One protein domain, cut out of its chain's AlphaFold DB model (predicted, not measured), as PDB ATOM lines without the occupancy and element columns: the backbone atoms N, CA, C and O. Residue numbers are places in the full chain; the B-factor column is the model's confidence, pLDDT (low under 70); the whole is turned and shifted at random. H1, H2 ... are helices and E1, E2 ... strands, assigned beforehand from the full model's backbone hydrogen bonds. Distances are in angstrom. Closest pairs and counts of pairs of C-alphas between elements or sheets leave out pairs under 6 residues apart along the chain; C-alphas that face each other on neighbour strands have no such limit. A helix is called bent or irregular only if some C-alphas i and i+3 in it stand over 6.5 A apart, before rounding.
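This is residues 251 to 328 of the 370 residues of the protein "ATP-grasp domain-containing protein" of Sorangium cellulosum (UniProt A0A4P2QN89). A narrow sheet of strands E1, E4 and E5 has helix H1 slanting over one face; beyond one end lies the hairpin E2 and E3, beyond the other a long loop, and residues 261 to 266 and 290 to 296 stick out. There are 78 printed residues, with five named strands, then one helix; the sheet, order E1 E4 E5, is antiparallel. The class is mixed; the whole is loose, radius of gyration of the C-alphas 15.3 A, spans 44 by 30 by 27 A.

E1, residues 251 to 256, begins at C-alpha (87.501, 108.422, 130.489). E2 is 259 to 262, E3 265 to 268, E4 273 to 280, 20.9 A long, E5 302 to 304. H1, 307 to 326, 28.3 A, ends at C-alpha (90.760, 90.052, 124.617); it is irregular, C-alphas 308 and 311 being 8.5 A apart.

E4 is antiparallel to E1, N 252 and O 278 2.9 A apart, and to E5, N 279 and O 303 2.8 A apart. H1 is on this sheet, height 8.1 A, closest C-alphas Ala 274 of E4 and Leu 317, 5.4 A. In H1, 14 of 16 O i to N i+4 pairs are within hydrogen-bond range.

The printed part has no cut; the link E4 to E5 is long. Residues 291 to 300 are under 70 in pLDDT.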
ATOM      1  N   PHE A 251      86.150 108.819 130.094       93.44
ATOM      2  CA  PHE A 251      87.501 108.422 130.489       93.44
ATOM      3  C   PHE A 251      88.321 107.931 129.300       93.44
ATOM      4  O   PHE A 251      87.805 107.293 128.384       93.44
ATOM      5  N   CYS A 252      89.627 108.177 129.354       93.56
ATOM      6  CA  CYS A 252      90.608 107.674 128.402       93.56
ATOM      7  C   CYS A 252      91.730 106.963 129.162       93.56
ATOM      8  O   CYS A 252      92.221 107.478 130.166       93.56
ATOM      9  N   VAL A 253      92.141 105.787 128.691       95.38
ATOM     10  CA  VAL A 253      93.240 105.009 129.274       95.38
ATOM     11  C   VAL A 253      94.186 104.597 128.156       95.38
ATOM     12  O   VAL A 253      93.746 104.045 127.148       95.38
ATOM     13  N   ALA A 254      95.482 104.842 128.338       93.62
ATOM     14  CA  ALA A 254      96.508 104.357 127.427       93.62
ATOM     15  C   ALA A 254      96.900 102.922 127.796       93.62
ATOM     16  O   ALA A 254      97.006 102.583 128.976       93.62
ATOM     17  N   VAL A 255      97.137 102.081 126.788       92.06
ATOM     18  CA  VAL A 255      97.608 100.704 126.978       92.06
ATOM     19  C   VAL A 255      98.725 100.403 125.989       92.06
ATOM     20  O   VAL A 255      98.625 100.748 124.813       92.06
ATOM     21  N   CYS A 256      99.785  99.755 126.459       87.94
ATOM     22  CA  CYS A 256     100.879  99.256 125.633       87.94
ATOM     23  C   CYS A 256     101.276  97.829 126.042       87.94
ATOM     24  O   CYS A 256     100.700  97.245 126.966       87.94
ATOM     25  N   GLY A 257     102.248  97.257 125.327       82.69
ATOM     26  CA  GLY A 257     102.771  95.918 125.594       82.69
ATOM     27  C   GLY A 257     103.375  95.750 126.995       82.69
ATOM     28  O   GLY A 257     103.410  96.662 127.821       82.69
ATOM     29  N   GLY A 258     103.854  94.541 127.278       79.31
ATOM     30  CA  GLY A 258     104.300  94.146 128.618       79.31
ATOM     31  C   GLY A 258     105.716  94.579 129.013       79.31
ATOM     32  O   GLY A 258     106.149  94.224 130.107       79.31
ATOM     33  N   ILE A 259     106.459  95.291 128.159       82.94
ATOM     34  CA  ILE A 259     107.849  95.694 128.431       82.94
ATOM     35  C   ILE A 259     107.903  97.179 128.794       82.94
ATOM     36  O   ILE A 259     107.479  98.032 128.020       82.94
ATOM     37  N   LEU A 260     108.478  97.485 129.956       84.75
ATOM     38  CA  LEU A 260     108.659  98.841 130.469       84.75
ATOM     39  C   LEU A 260     110.132  99.140 130.714       84.75
ATOM     40  O   LEU A 260     110.891  98.256 131.095       84.75
ATOM     41  N   HIS A 261     110.519 100.405 130.566       86.00
ATOM     42  CA  HIS A 261     111.835 100.901 130.955       86.00
ATOM     43  C   HIS A 261     111.683 101.942 132.073       86.00
ATOM     44  O   HIS A 261     111.020 102.961 131.884       86.00
ATOM     45  N   ARG A 262     112.279 101.690 133.245       85.19
ATOM     46  CA  ARG A 262     112.217 102.580 134.416       85.19
ATOM     47  C   ARG A 262     113.534 102.532 135.185       85.19
ATOM     48  O   ARG A 262     114.047 101.456 135.461       85.19
ATOM     49  N   GLY A 263     114.081 103.698 135.537       84.50
ATOM     50  CA  GLY A 263     115.309 103.782 136.341       84.50
ATOM     51  C   GLY A 263     116.527 103.099 135.700       84.50
ATOM     52  O   GLY A 263     117.348 102.533 136.410       84.50
ATOM     53  N   GLY A 264     116.622 103.093 134.363       83.12
ATOM     54  CA  GLY A 264     117.721 102.444 133.635       83.12
ATOM     55  C   GLY A 264     117.624 100.915 133.550       83.12
ATOM     56  O   GLY A 264     118.599 100.261 133.171       83.12
ATOM     57  N   MET A 265     116.478 100.340 133.924       84.62
ATOM     58  CA  MET A 265     116.206  98.906 133.866       84.62
ATOM     59  C   MET A 265     114.942  98.611 133.069       84.62
ATOM     60  O   MET A 265     113.983  99.385 133.073       84.62
ATOM     61  N   PHE A 266     114.947  97.462 132.399       83.81
ATOM     62  CA  PHE A 266     113.784  96.936 131.702       83.81
ATOM     63  C   PHE A 266     113.024  95.955 132.588       83.81
ATOM     64  O   PHE A 266     113.637  95.174 133.315       83.81
ATOM     65  N   PHE A 267     111.702  95.976 132.485       81.00
ATOM     66  CA  PHE A 267     110.791  95.115 133.223       81.00
ATOM     67  C   PHE A 267     109.801  94.473 132.257       81.00
ATOM     68  O   PHE A 267     109.147  95.183 131.496       81.00
ATOM     69  N   GLY A 268     109.694  93.147 132.285       77.44
ATOM     70  CA  GLY A 268     108.697  92.383 131.539       77.44
ATOM     71  C   GLY A 268     107.496  92.019 132.410       77.44
ATOM     72  O   GLY A 268     107.646  91.731 133.596       77.44
ATOM     73  N   SER A 269     106.307  92.014 131.817       74.56
ATOM     74  CA  SER A 269     105.044  91.605 132.431       74.56
ATOM     75  C   SER A 269     104.242  90.757 131.449       74.56
ATOM     76  O   SER A 269     104.150  91.086 130.266       74.56
ATOM     77  N   ARG A 270     103.586  89.705 131.955       70.94
ATOM     78  CA  ARG A 270     102.601  88.918 131.194       70.94
ATOM     79  C   ARG A 270     101.447  89.771 130.673       70.94
ATOM     80  O   ARG A 270     100.888  89.485 129.616       70.94
ATOM     81  N   TYR A 271     101.038  90.756 131.463       76.94
ATOM     82  CA  TYR A 271      99.895  91.604 131.162       76.94
ATOM     83  C   TYR A 271     100.354  92.897 130.494       76.94
ATOM     84  O   TYR A 271     101.406  93.422 130.880       76.94
ATOM     85  N   PRO A 272      99.554  93.436 129.557       86.56
ATOM     86  CA  PRO A 272      99.815  94.751 128.996       86.56
ATOM     87  C   PRO A 272      99.849  95.804 130.103       86.56
ATOM     88  O   PRO A 272      99.200  95.666 131.150       86.56
ATOM     89  N   HIS A 273     100.603  96.870 129.870       89.12
ATOM     90  CA  HIS A 273     100.664  97.984 130.794       89.12
ATOM     91  C   HIS A 273      99.592  99.013 130.440       89.12
ATOM     92  O   HIS A 273      99.631  99.608 129.368       89.12
ATOM     93  N   ALA A 274      98.641  99.228 131.351       92.31
ATOM     94  CA  ALA A 274      97.694 100.335 131.267       92.31
ATOM     95  C   ALA A 274      98.165 101.493 132.152       92.31
ATOM     96  O   ALA A 274      98.567 101.278 133.298       92.31
ATOM     97  N   PHE A 275      98.092 102.712 131.628       92.44
ATOM     98  CA  PHE A 275      98.565 103.928 132.282       92.44
ATOM     99  C   PHE A 275      97.802 105.156 131.769       92.44
ATOM    100  O   PHE A 275      96.932 105.051 130.906       92.44
ATOM    101  N   SER A 276      98.119 106.333 132.319       91.25
ATOM    102  CA  SER A 276      97.520 107.609 131.905       91.25
ATOM    103  C   SER A 276      95.985 107.568 131.873       91.25
ATOM    104  O   SER A 276      95.370 107.941 130.878       91.25
ATOM    105  N   ALA A 277      95.366 107.075 132.951       94.38
ATOM    106  CA  ALA A 277      93.920 107.154 133.111       94.38
ATOM    107  C   ALA A 277      93.521 108.618 133.356       94.38
ATOM    108  O   ALA A 277      93.901 109.206 134.374       94.38
ATOM    109  N   LEU A 278      92.792 109.188 132.401       93.00
ATOM    110  CA  LEU A 278      92.363 110.582 132.376       93.00
ATOM    111  C   LEU A 278      90.839 110.653 132.293       93.00
ATOM    112  O   LEU A 278      90.213 109.849 131.603       93.00
ATOM    113  N   GLU A 279      90.259 111.644 132.952       92.75
ATOM    114  CA  GLU A 279      88.871 112.058 132.785       92.75
ATOM    115  C   GLU A 279      88.810 113.257 131.834       92.75
ATOM    116  O   GLU A 279      89.530 114.241 132.017       92.75
ATOM    117  N   ARG A 280      87.944 113.177 130.823       89.56
ATOM    118  CA  ARG A 280      87.588 114.317 129.978       89.56
ATOM    119  C   ARG A 280      86.434 115.049 130.644       89.56
ATOM    120  O   ARG A 280      85.337 114.506 130.756       89.56
ATOM    121  N   ARG A 281      86.699 116.262 131.123       87.56
ATOM    122  CA  ARG A 281      85.700 117.086 131.805       87.56
ATOM    123  C   ARG A 281      84.930 117.929 130.798       87.56
ATOM    124  O   ARG A 281      85.522 118.611 129.960       87.56
ATOM    125  N   PHE A 282      83.610 117.858 130.908       85.38
ATOM    126  CA  PHE A 282      82.683 118.675 130.138       85.38
ATOM    127  C   PHE A 282      82.493 120.034 130.803       85.38
ATOM    128  O   PHE A 282      82.427 120.126 132.031       85.38
ATOM    129  N   GLU A 283      82.365 121.071 129.986       83.50
ATOM    130  CA  GLU A 283      81.904 122.381 130.449       83.50
ATOM    131  C   GLU A 283      80.395 122.351 130.756       83.50
ATOM    132  O   GLU A 283      79.664 121.506 130.221       83.50
ATOM    133  N   PRO A 284      79.873 123.284 131.574       82.88
ATOM    134  CA  PRO A 284      78.435 123.422 131.774       82.88
ATOM    135  C   PRO A 284      77.679 123.535 130.439       82.88
ATOM    136  O   PRO A 284      77.951 124.408 129.621       82.88
ATOM    137  N   GLY A 285      76.719 122.632 130.215       83.62
ATOM    138  CA  GLY A 285      75.915 122.577 128.986       83.62
ATOM    139  C   GLY A 285      76.544 121.799 127.823       83.62
ATOM    140  O   GLY A 285      75.856 121.518 126.841       83.62
ATOM    141  N   GLU A 286      77.808 121.381 127.926       85.94
ATOM    142  CA  GLU A 286      78.444 120.539 126.915       85.94
ATOM    143  C   GLU A 286      77.945 119.089 127.021       85.94
ATOM    144  O   GLU A 286      78.034 118.446 128.065       85.94
ATOM    145  N   ARG A 287      77.392 118.563 125.920       87.25
ATOM    146  CA  ARG A 287      76.863 117.187 125.854       87.25
ATOM    147  C   ARG A 287      77.856 116.181 125.290       87.25
ATOM    148  O   ARG A 287      77.802 115.013 125.660       87.25
ATOM    149  N   ILE A 288      78.704 116.620 124.361       86.38
ATOM    150  CA  ILE A 288      79.686 115.794 123.656       86.38
ATOM    151  C   ILE A 288      80.999 116.557 123.521       86.38
ATOM    152  O   ILE A 288      80.991 117.767 123.304       86.38
ATOM    153  N   PHE A 289      82.111 115.828 123.588       74.00
ATOM    154  CA  PHE A 289      83.454 116.371 123.431       74.00
ATOM    155  C   PHE A 289      83.925 116.195 121.977       74.00
ATOM    156  O   PHE A 289      84.166 115.071 121.523       74.00
ATOM    157  N   THR A 290      84.086 117.290 121.225       72.62
ATOM    158  CA  THR A 290      84.599 117.257 119.841       72.62
ATOM    159  C   THR A 290      85.892 118.066 119.708       72.62
ATOM    160  O   THR A 290      85.900 119.292 119.796       72.62
ATOM    161  N   SER A 291      87.014 117.364 119.501       58.94
ATOM    162  CA  SER A 291      88.373 117.925 119.612       58.94
ATOM    163  C   SER A 291      88.781 118.933 118.534       58.94
ATOM    164  O   SER A 291      89.794 119.603 118.698       58.94
ATOM    165  N   MET A 292      88.056 118.994 117.413       54.12
ATOM    166  CA  MET A 292      88.396 119.858 116.271       54.12
ATOM    167  C   MET A 292      87.203 120.660 115.737       54.12
ATOM    168  O   MET A 292      87.421 121.730 115.188       54.12
ATOM    169  N   ASP A 293      85.966 120.183 115.925       50.12
ATOM    170  CA  ASP A 293      84.763 120.889 115.448       50.12
ATOM    171  C   ASP A 293      84.354 122.057 116.350       50.12
ATOM    172  O   ASP A 293      83.749 123.018 115.882       50.12
ATOM    173  N   ARG A 294      84.633 121.967 117.658       57.34
ATOM    174  CA  ARG A 294      84.199 122.981 118.632       57.34
ATOM    175  C   ARG A 294      85.348 123.569 119.433       57.34
ATOM    176  O   ARG A 294      85.392 124.784 119.603       57.34
ATOM    177  N   ARG A 295      86.273 122.740 119.937       52.97
ATOM    178  CA  ARG A 295      87.409 123.227 120.739       52.97
ATOM    179  C   ARG A 295      88.533 122.196 120.848       52.97
ATOM    180  O   ARG A 295      88.265 121.001 120.949       52.97
ATOM    181  N   ALA A 296      89.778 122.671 120.890       55.62
ATOM    182  CA  ALA A 296      90.957 121.832 121.088       55.62
ATOM    183  C   ALA A 296      90.954 121.111 122.454       55.62
ATOM    184  O   ALA A 296      90.298 121.543 123.407       55.62
ATOM    185  N   ILE A 297      91.704 120.006 122.540       57.03
ATOM    186  CA  ILE A 297      92.020 119.334 123.809       57.03
ATOM    187  C   ILE A 297      93.219 120.050 124.425       57.03
ATOM    188  O   ILE A 297      94.324 119.940 123.897       57.03
ATOM    189  N   ASP A 298      93.009 120.760 125.525       61.91
ATOM    190  CA  ASP A 298      94.066 121.349 126.341       61.91
ATOM    191  C   ASP A 298      94.161 120.642 127.707       61.91
ATOM    192  O   ASP A 298      93.386 119.733 128.037       61.91
ATOM    193  N   HIS A 299      95.183 121.012 128.481       61.59
ATOM    194  CA  HIS A 299      95.500 120.379 129.763       61.59
ATOM    195  C   HIS A 299      94.414 120.573 130.831       61.59
ATOM    196  O   HIS A 299      94.340 119.759 131.748       61.59
ATOM    197  N   ASP A 300      93.543 121.571 130.683       67.19
ATOM    198  CA  ASP A 300      92.493 121.881 131.659       67.19
ATOM    199  C   ASP A 300      91.273 120.953 131.531       67.19
ATOM    200  O   ASP A 300      90.450 120.848 132.444       67.19
ATOM    201  N   ARG A 301      91.163 120.227 130.410       75.81
ATOM    202  CA  ARG A 301      90.011 119.363 130.106       75.81
ATOM    203  C   ARG A 301      90.310 117.875 130.204       75.81
ATOM    204  O   ARG A 301      89.388 117.091 130.421       75.81
ATOM    205  N   ALA A 302      91.570 117.472 130.050       84.44
ATOM    206  CA  ALA A 302      92.017 116.088 130.194       84.44
ATOM    207  C   ALA A 302      92.748 115.908 131.531       84.44
ATOM    208  O   ALA A 302      93.973 116.000 131.612       84.44
ATOM    209  N   MET A 303      91.982 115.640 132.587       87.88
ATOM    210  CA  MET A 303      92.481 115.657 133.958       87.88
ATOM    211  C   MET A 303      92.872 114.256 134.436       87.88
ATOM    212  O   MET A 303      92.112 113.307 134.229       87.88
ATOM    213  N   PRO A 304      94.009 114.091 135.135       90.50
ATOM    214  CA  PRO A 304      94.291 112.864 135.866       90.50
ATOM    215  C   PRO A 304      93.162 112.533 136.840       90.50
ATOM    216  O   PRO A 304      92.607 113.423 137.489       90.50
ATOM    217  N   ILE A 305      92.839 111.245 136.965       90.94
ATOM    218  CA  ILE A 305      91.872 110.802 137.973       90.94
ATOM    219  C   ILE A 305      92.421 111.157 139.364       90.94
ATOM    220  O   ILE A 305      93.549 110.743 139.666       90.94
ATOM    221  N   PRO A 306      91.656 111.895 140.196       88.00
ATOM    222  CA  PRO A 306      92.096 112.311 141.521       88.00
ATOM    223  C   PRO A 306      92.489 111.129 142.400       88.00
ATOM    224  O   PRO A 306      91.895 110.052 142.317       88.00
ATOM    225  N   ASP A 307      93.433 111.349 143.314       85.56
ATOM    226  CA  ASP A 307      93.871 110.289 144.222       85.56
ATOM    227  C   ASP A 307      92.792 109.843 145.213       85.56
ATOM    228  O   ASP A 307      92.910 108.771 145.797       85.56
ATOM    229  N   THR A 308      91.718 110.613 145.369       91.19
ATOM    230  CA  THR A 308      90.532 110.219 146.135       91.19
ATOM    231  C   THR A 308      89.720 109.111 145.456       91.19
ATOM    232  O   THR A 308      88.981 108.410 146.138       91.19
ATOM    233  N   ASP A 309      89.888 108.892 144.145       92.69
ATOM    234  CA  ASP A 309      89.117 107.923 143.351       92.69
ATOM    235  C   ASP A 309      89.985 106.735 142.867       92.69
ATOM    236  O   ASP A 309      89.948 106.295 141.712       92.69
ATOM    237  N   GLN A 310      90.814 106.182 143.767       92.62
ATOM    238  CA  GLN A 310      91.689 105.037 143.443       92.62
ATOM    239  C   GLN A 310      90.916 103.780 143.038       92.62
ATOM    240  O   GLN A 310      91.465 102.915 142.349       92.62
ATOM    241  N   ALA A 311      89.683 103.609 143.517       95.25
ATOM    242  CA  ALA A 311      88.855 102.462 143.156       95.25
ATOM    243  C   ALA A 311      88.485 102.516 141.666       95.25
ATOM    244  O   ALA A 311      88.757 101.556 140.941       95.25
ATOM    245  N   LEU A 312      87.987 103.664 141.191       95.19
ATOM    246  CA  LEU A 312      87.700 103.885 139.775       95.19
ATOM    247  C   LEU A 312      88.957 103.756 138.918       95.19
ATOM    248  O   LEU A 312      88.949 103.045 137.915       95.19
ATOM    249  N   LYS A 313      90.058 104.398 139.328       95.12
ATOM    250  CA  LYS A 313      91.333 104.327 138.601       95.12
ATOM    251  C   LYS A 313      91.789 102.879 138.420       95.12
ATOM    252  O   LYS A 313      92.132 102.477 137.310       95.12
ATOM    253  N   ARG A 314      91.739 102.061 139.479       94.88
ATOM    254  CA  ARG A 314      92.073 100.627 139.406       94.88
ATOM    255  C   ARG A 314      91.134  99.857 138.477       94.88
ATOM    256  O   ARG A 314      91.622  99.042 137.695       94.88
ATOM    257  N   ALA A 315      89.831 100.131 138.526       95.56
ATOM    258  CA  ALA A 315      88.846  99.493 137.654       95.56
ATOM    259  C   ALA A 315      89.088  99.823 136.170       95.56
ATOM    260  O   ALA A 315      89.143  98.915 135.345       95.56
ATOM    261  N   LEU A 316      89.334 101.095 135.836       95.88
ATOM    262  CA  LEU A 316      89.624 101.538 134.467       95.88
ATOM    263  C   LEU A 316      90.908 100.909 133.914       95.88
ATOM    264  O   LEU A 316      90.922 100.397 132.796       95.88
ATOM    265  N   LEU A 317      91.981 100.884 134.711       94.75
ATOM    266  CA  LEU A 317      93.236 100.238 134.320       94.75
ATOM    267  C   LEU A 317      93.078  98.718 134.168       94.75
ATOM    268  O   LEU A 317      93.729  98.109 133.320       94.75
ATOM    269  N   ALA A 318      92.244  98.067 134.982       93.00
ATOM    270  CA  ALA A 318      91.937  96.647 134.822       93.00
ATOM    271  C   ALA A 318      91.151  96.377 133.537       93.00
ATOM    272  O   ALA A 318      91.575  95.537 132.743       93.00
ATOM    273  N   PHE A 319      90.094  97.149 133.293       93.50
ATOM    274  CA  PHE A 319      89.266  97.036 132.098       93.50
ATOM    275  C   PHE A 319      90.076  97.250 130.813       93.50
ATOM    276  O   PHE A 319      89.978  96.459 129.881       93.50
ATOM    277  N   ALA A 320      90.950  98.259 130.775       93.81
ATOM    278  CA  ALA A 320      91.772  98.545 129.601       93.81
ATOM    279  C   ALA A 320      92.763  97.407 129.278       93.81
ATOM    280  O   ALA A 320      92.939  97.041 128.114       93.81
ATOM    281  N   ARG A 321      93.372  96.790 130.304       91.19
ATOM    282  CA  ARG A 321      94.242  95.611 130.130       91.19
ATOM    283  C   ARG A 321      93.469  94.400 129.622       91.19
ATOM    284  O   ARG A 321      93.978  93.665 128.774       91.19
ATOM    285  N   GLU A 322      92.268  94.186 130.154       90.12
ATOM    286  CA  GLU A 322      91.389  93.109 129.714       90.12
ATOM    287  C   GLU A 322      91.003  93.307 128.247       90.12
ATOM    288  O   GLU A 322      91.227  92.408 127.440       90.12
ATOM    289  N   LEU A 323      90.516  94.496 127.883       91.12
ATOM    290  CA  LEU A 323      90.130  94.850 126.518       91.12
ATOM    291  C   LEU A 323      91.275  94.605 125.527       91.12
ATOM    292  O   LEU A 323      91.090  93.895 124.540       91.12
ATOM    293  N   TYR A 324      92.471  95.117 125.828       89.38
ATOM    294  CA  TYR A 324      93.667  94.916 125.006       89.38
ATOM    295  C   TYR A 324      93.991  93.427 124.817       89.38
ATOM    296  O   TYR A 324      94.233  92.962 123.703       89.38
ATOM    297  N   SER A 325      93.923  92.651 125.904       86.50
ATOM    298  CA  SER A 325      94.218  91.214 125.891       86.50
ATOM    299  C   SER A 325      93.173  90.408 125.113       86.50
ATOM    300  O   SER A 325      93.529  89.488 124.375       86.50
ATOM    301  N   ARG A 326      91.887  90.746 125.261       88.94
ATOM    302  CA  ARG A 326      90.760  90.052 124.617       88.94
ATOM    303  C   ARG A 326      90.684  90.322 123.124       88.94
ATOM    304  O   ARG A 326      90.383  89.405 122.366       88.94
ATOM    305  N   LEU A 327      91.014  91.542 122.714       87.00
ATOM    306  CA  LEU A 327      91.167  91.909 121.310       87.00
ATOM    307  C   LEU A 327      92.453  91.349 120.691       87.00
ATOM    308  O   LEU A 327      92.620  91.429 119.482       87.00
ATOM    309  N   ARG A 328      93.356  90.781 121.506       84.50
ATOM    310  CA  ARG A 328      94.681  90.311 121.084       84.50
ATOM    311  C   ARG A 328      95.452  91.384 120.313       84.50
ATOM    312  O   ARG A 328      96.245  91.044 119.440       84.50
TER     313      ARG A 328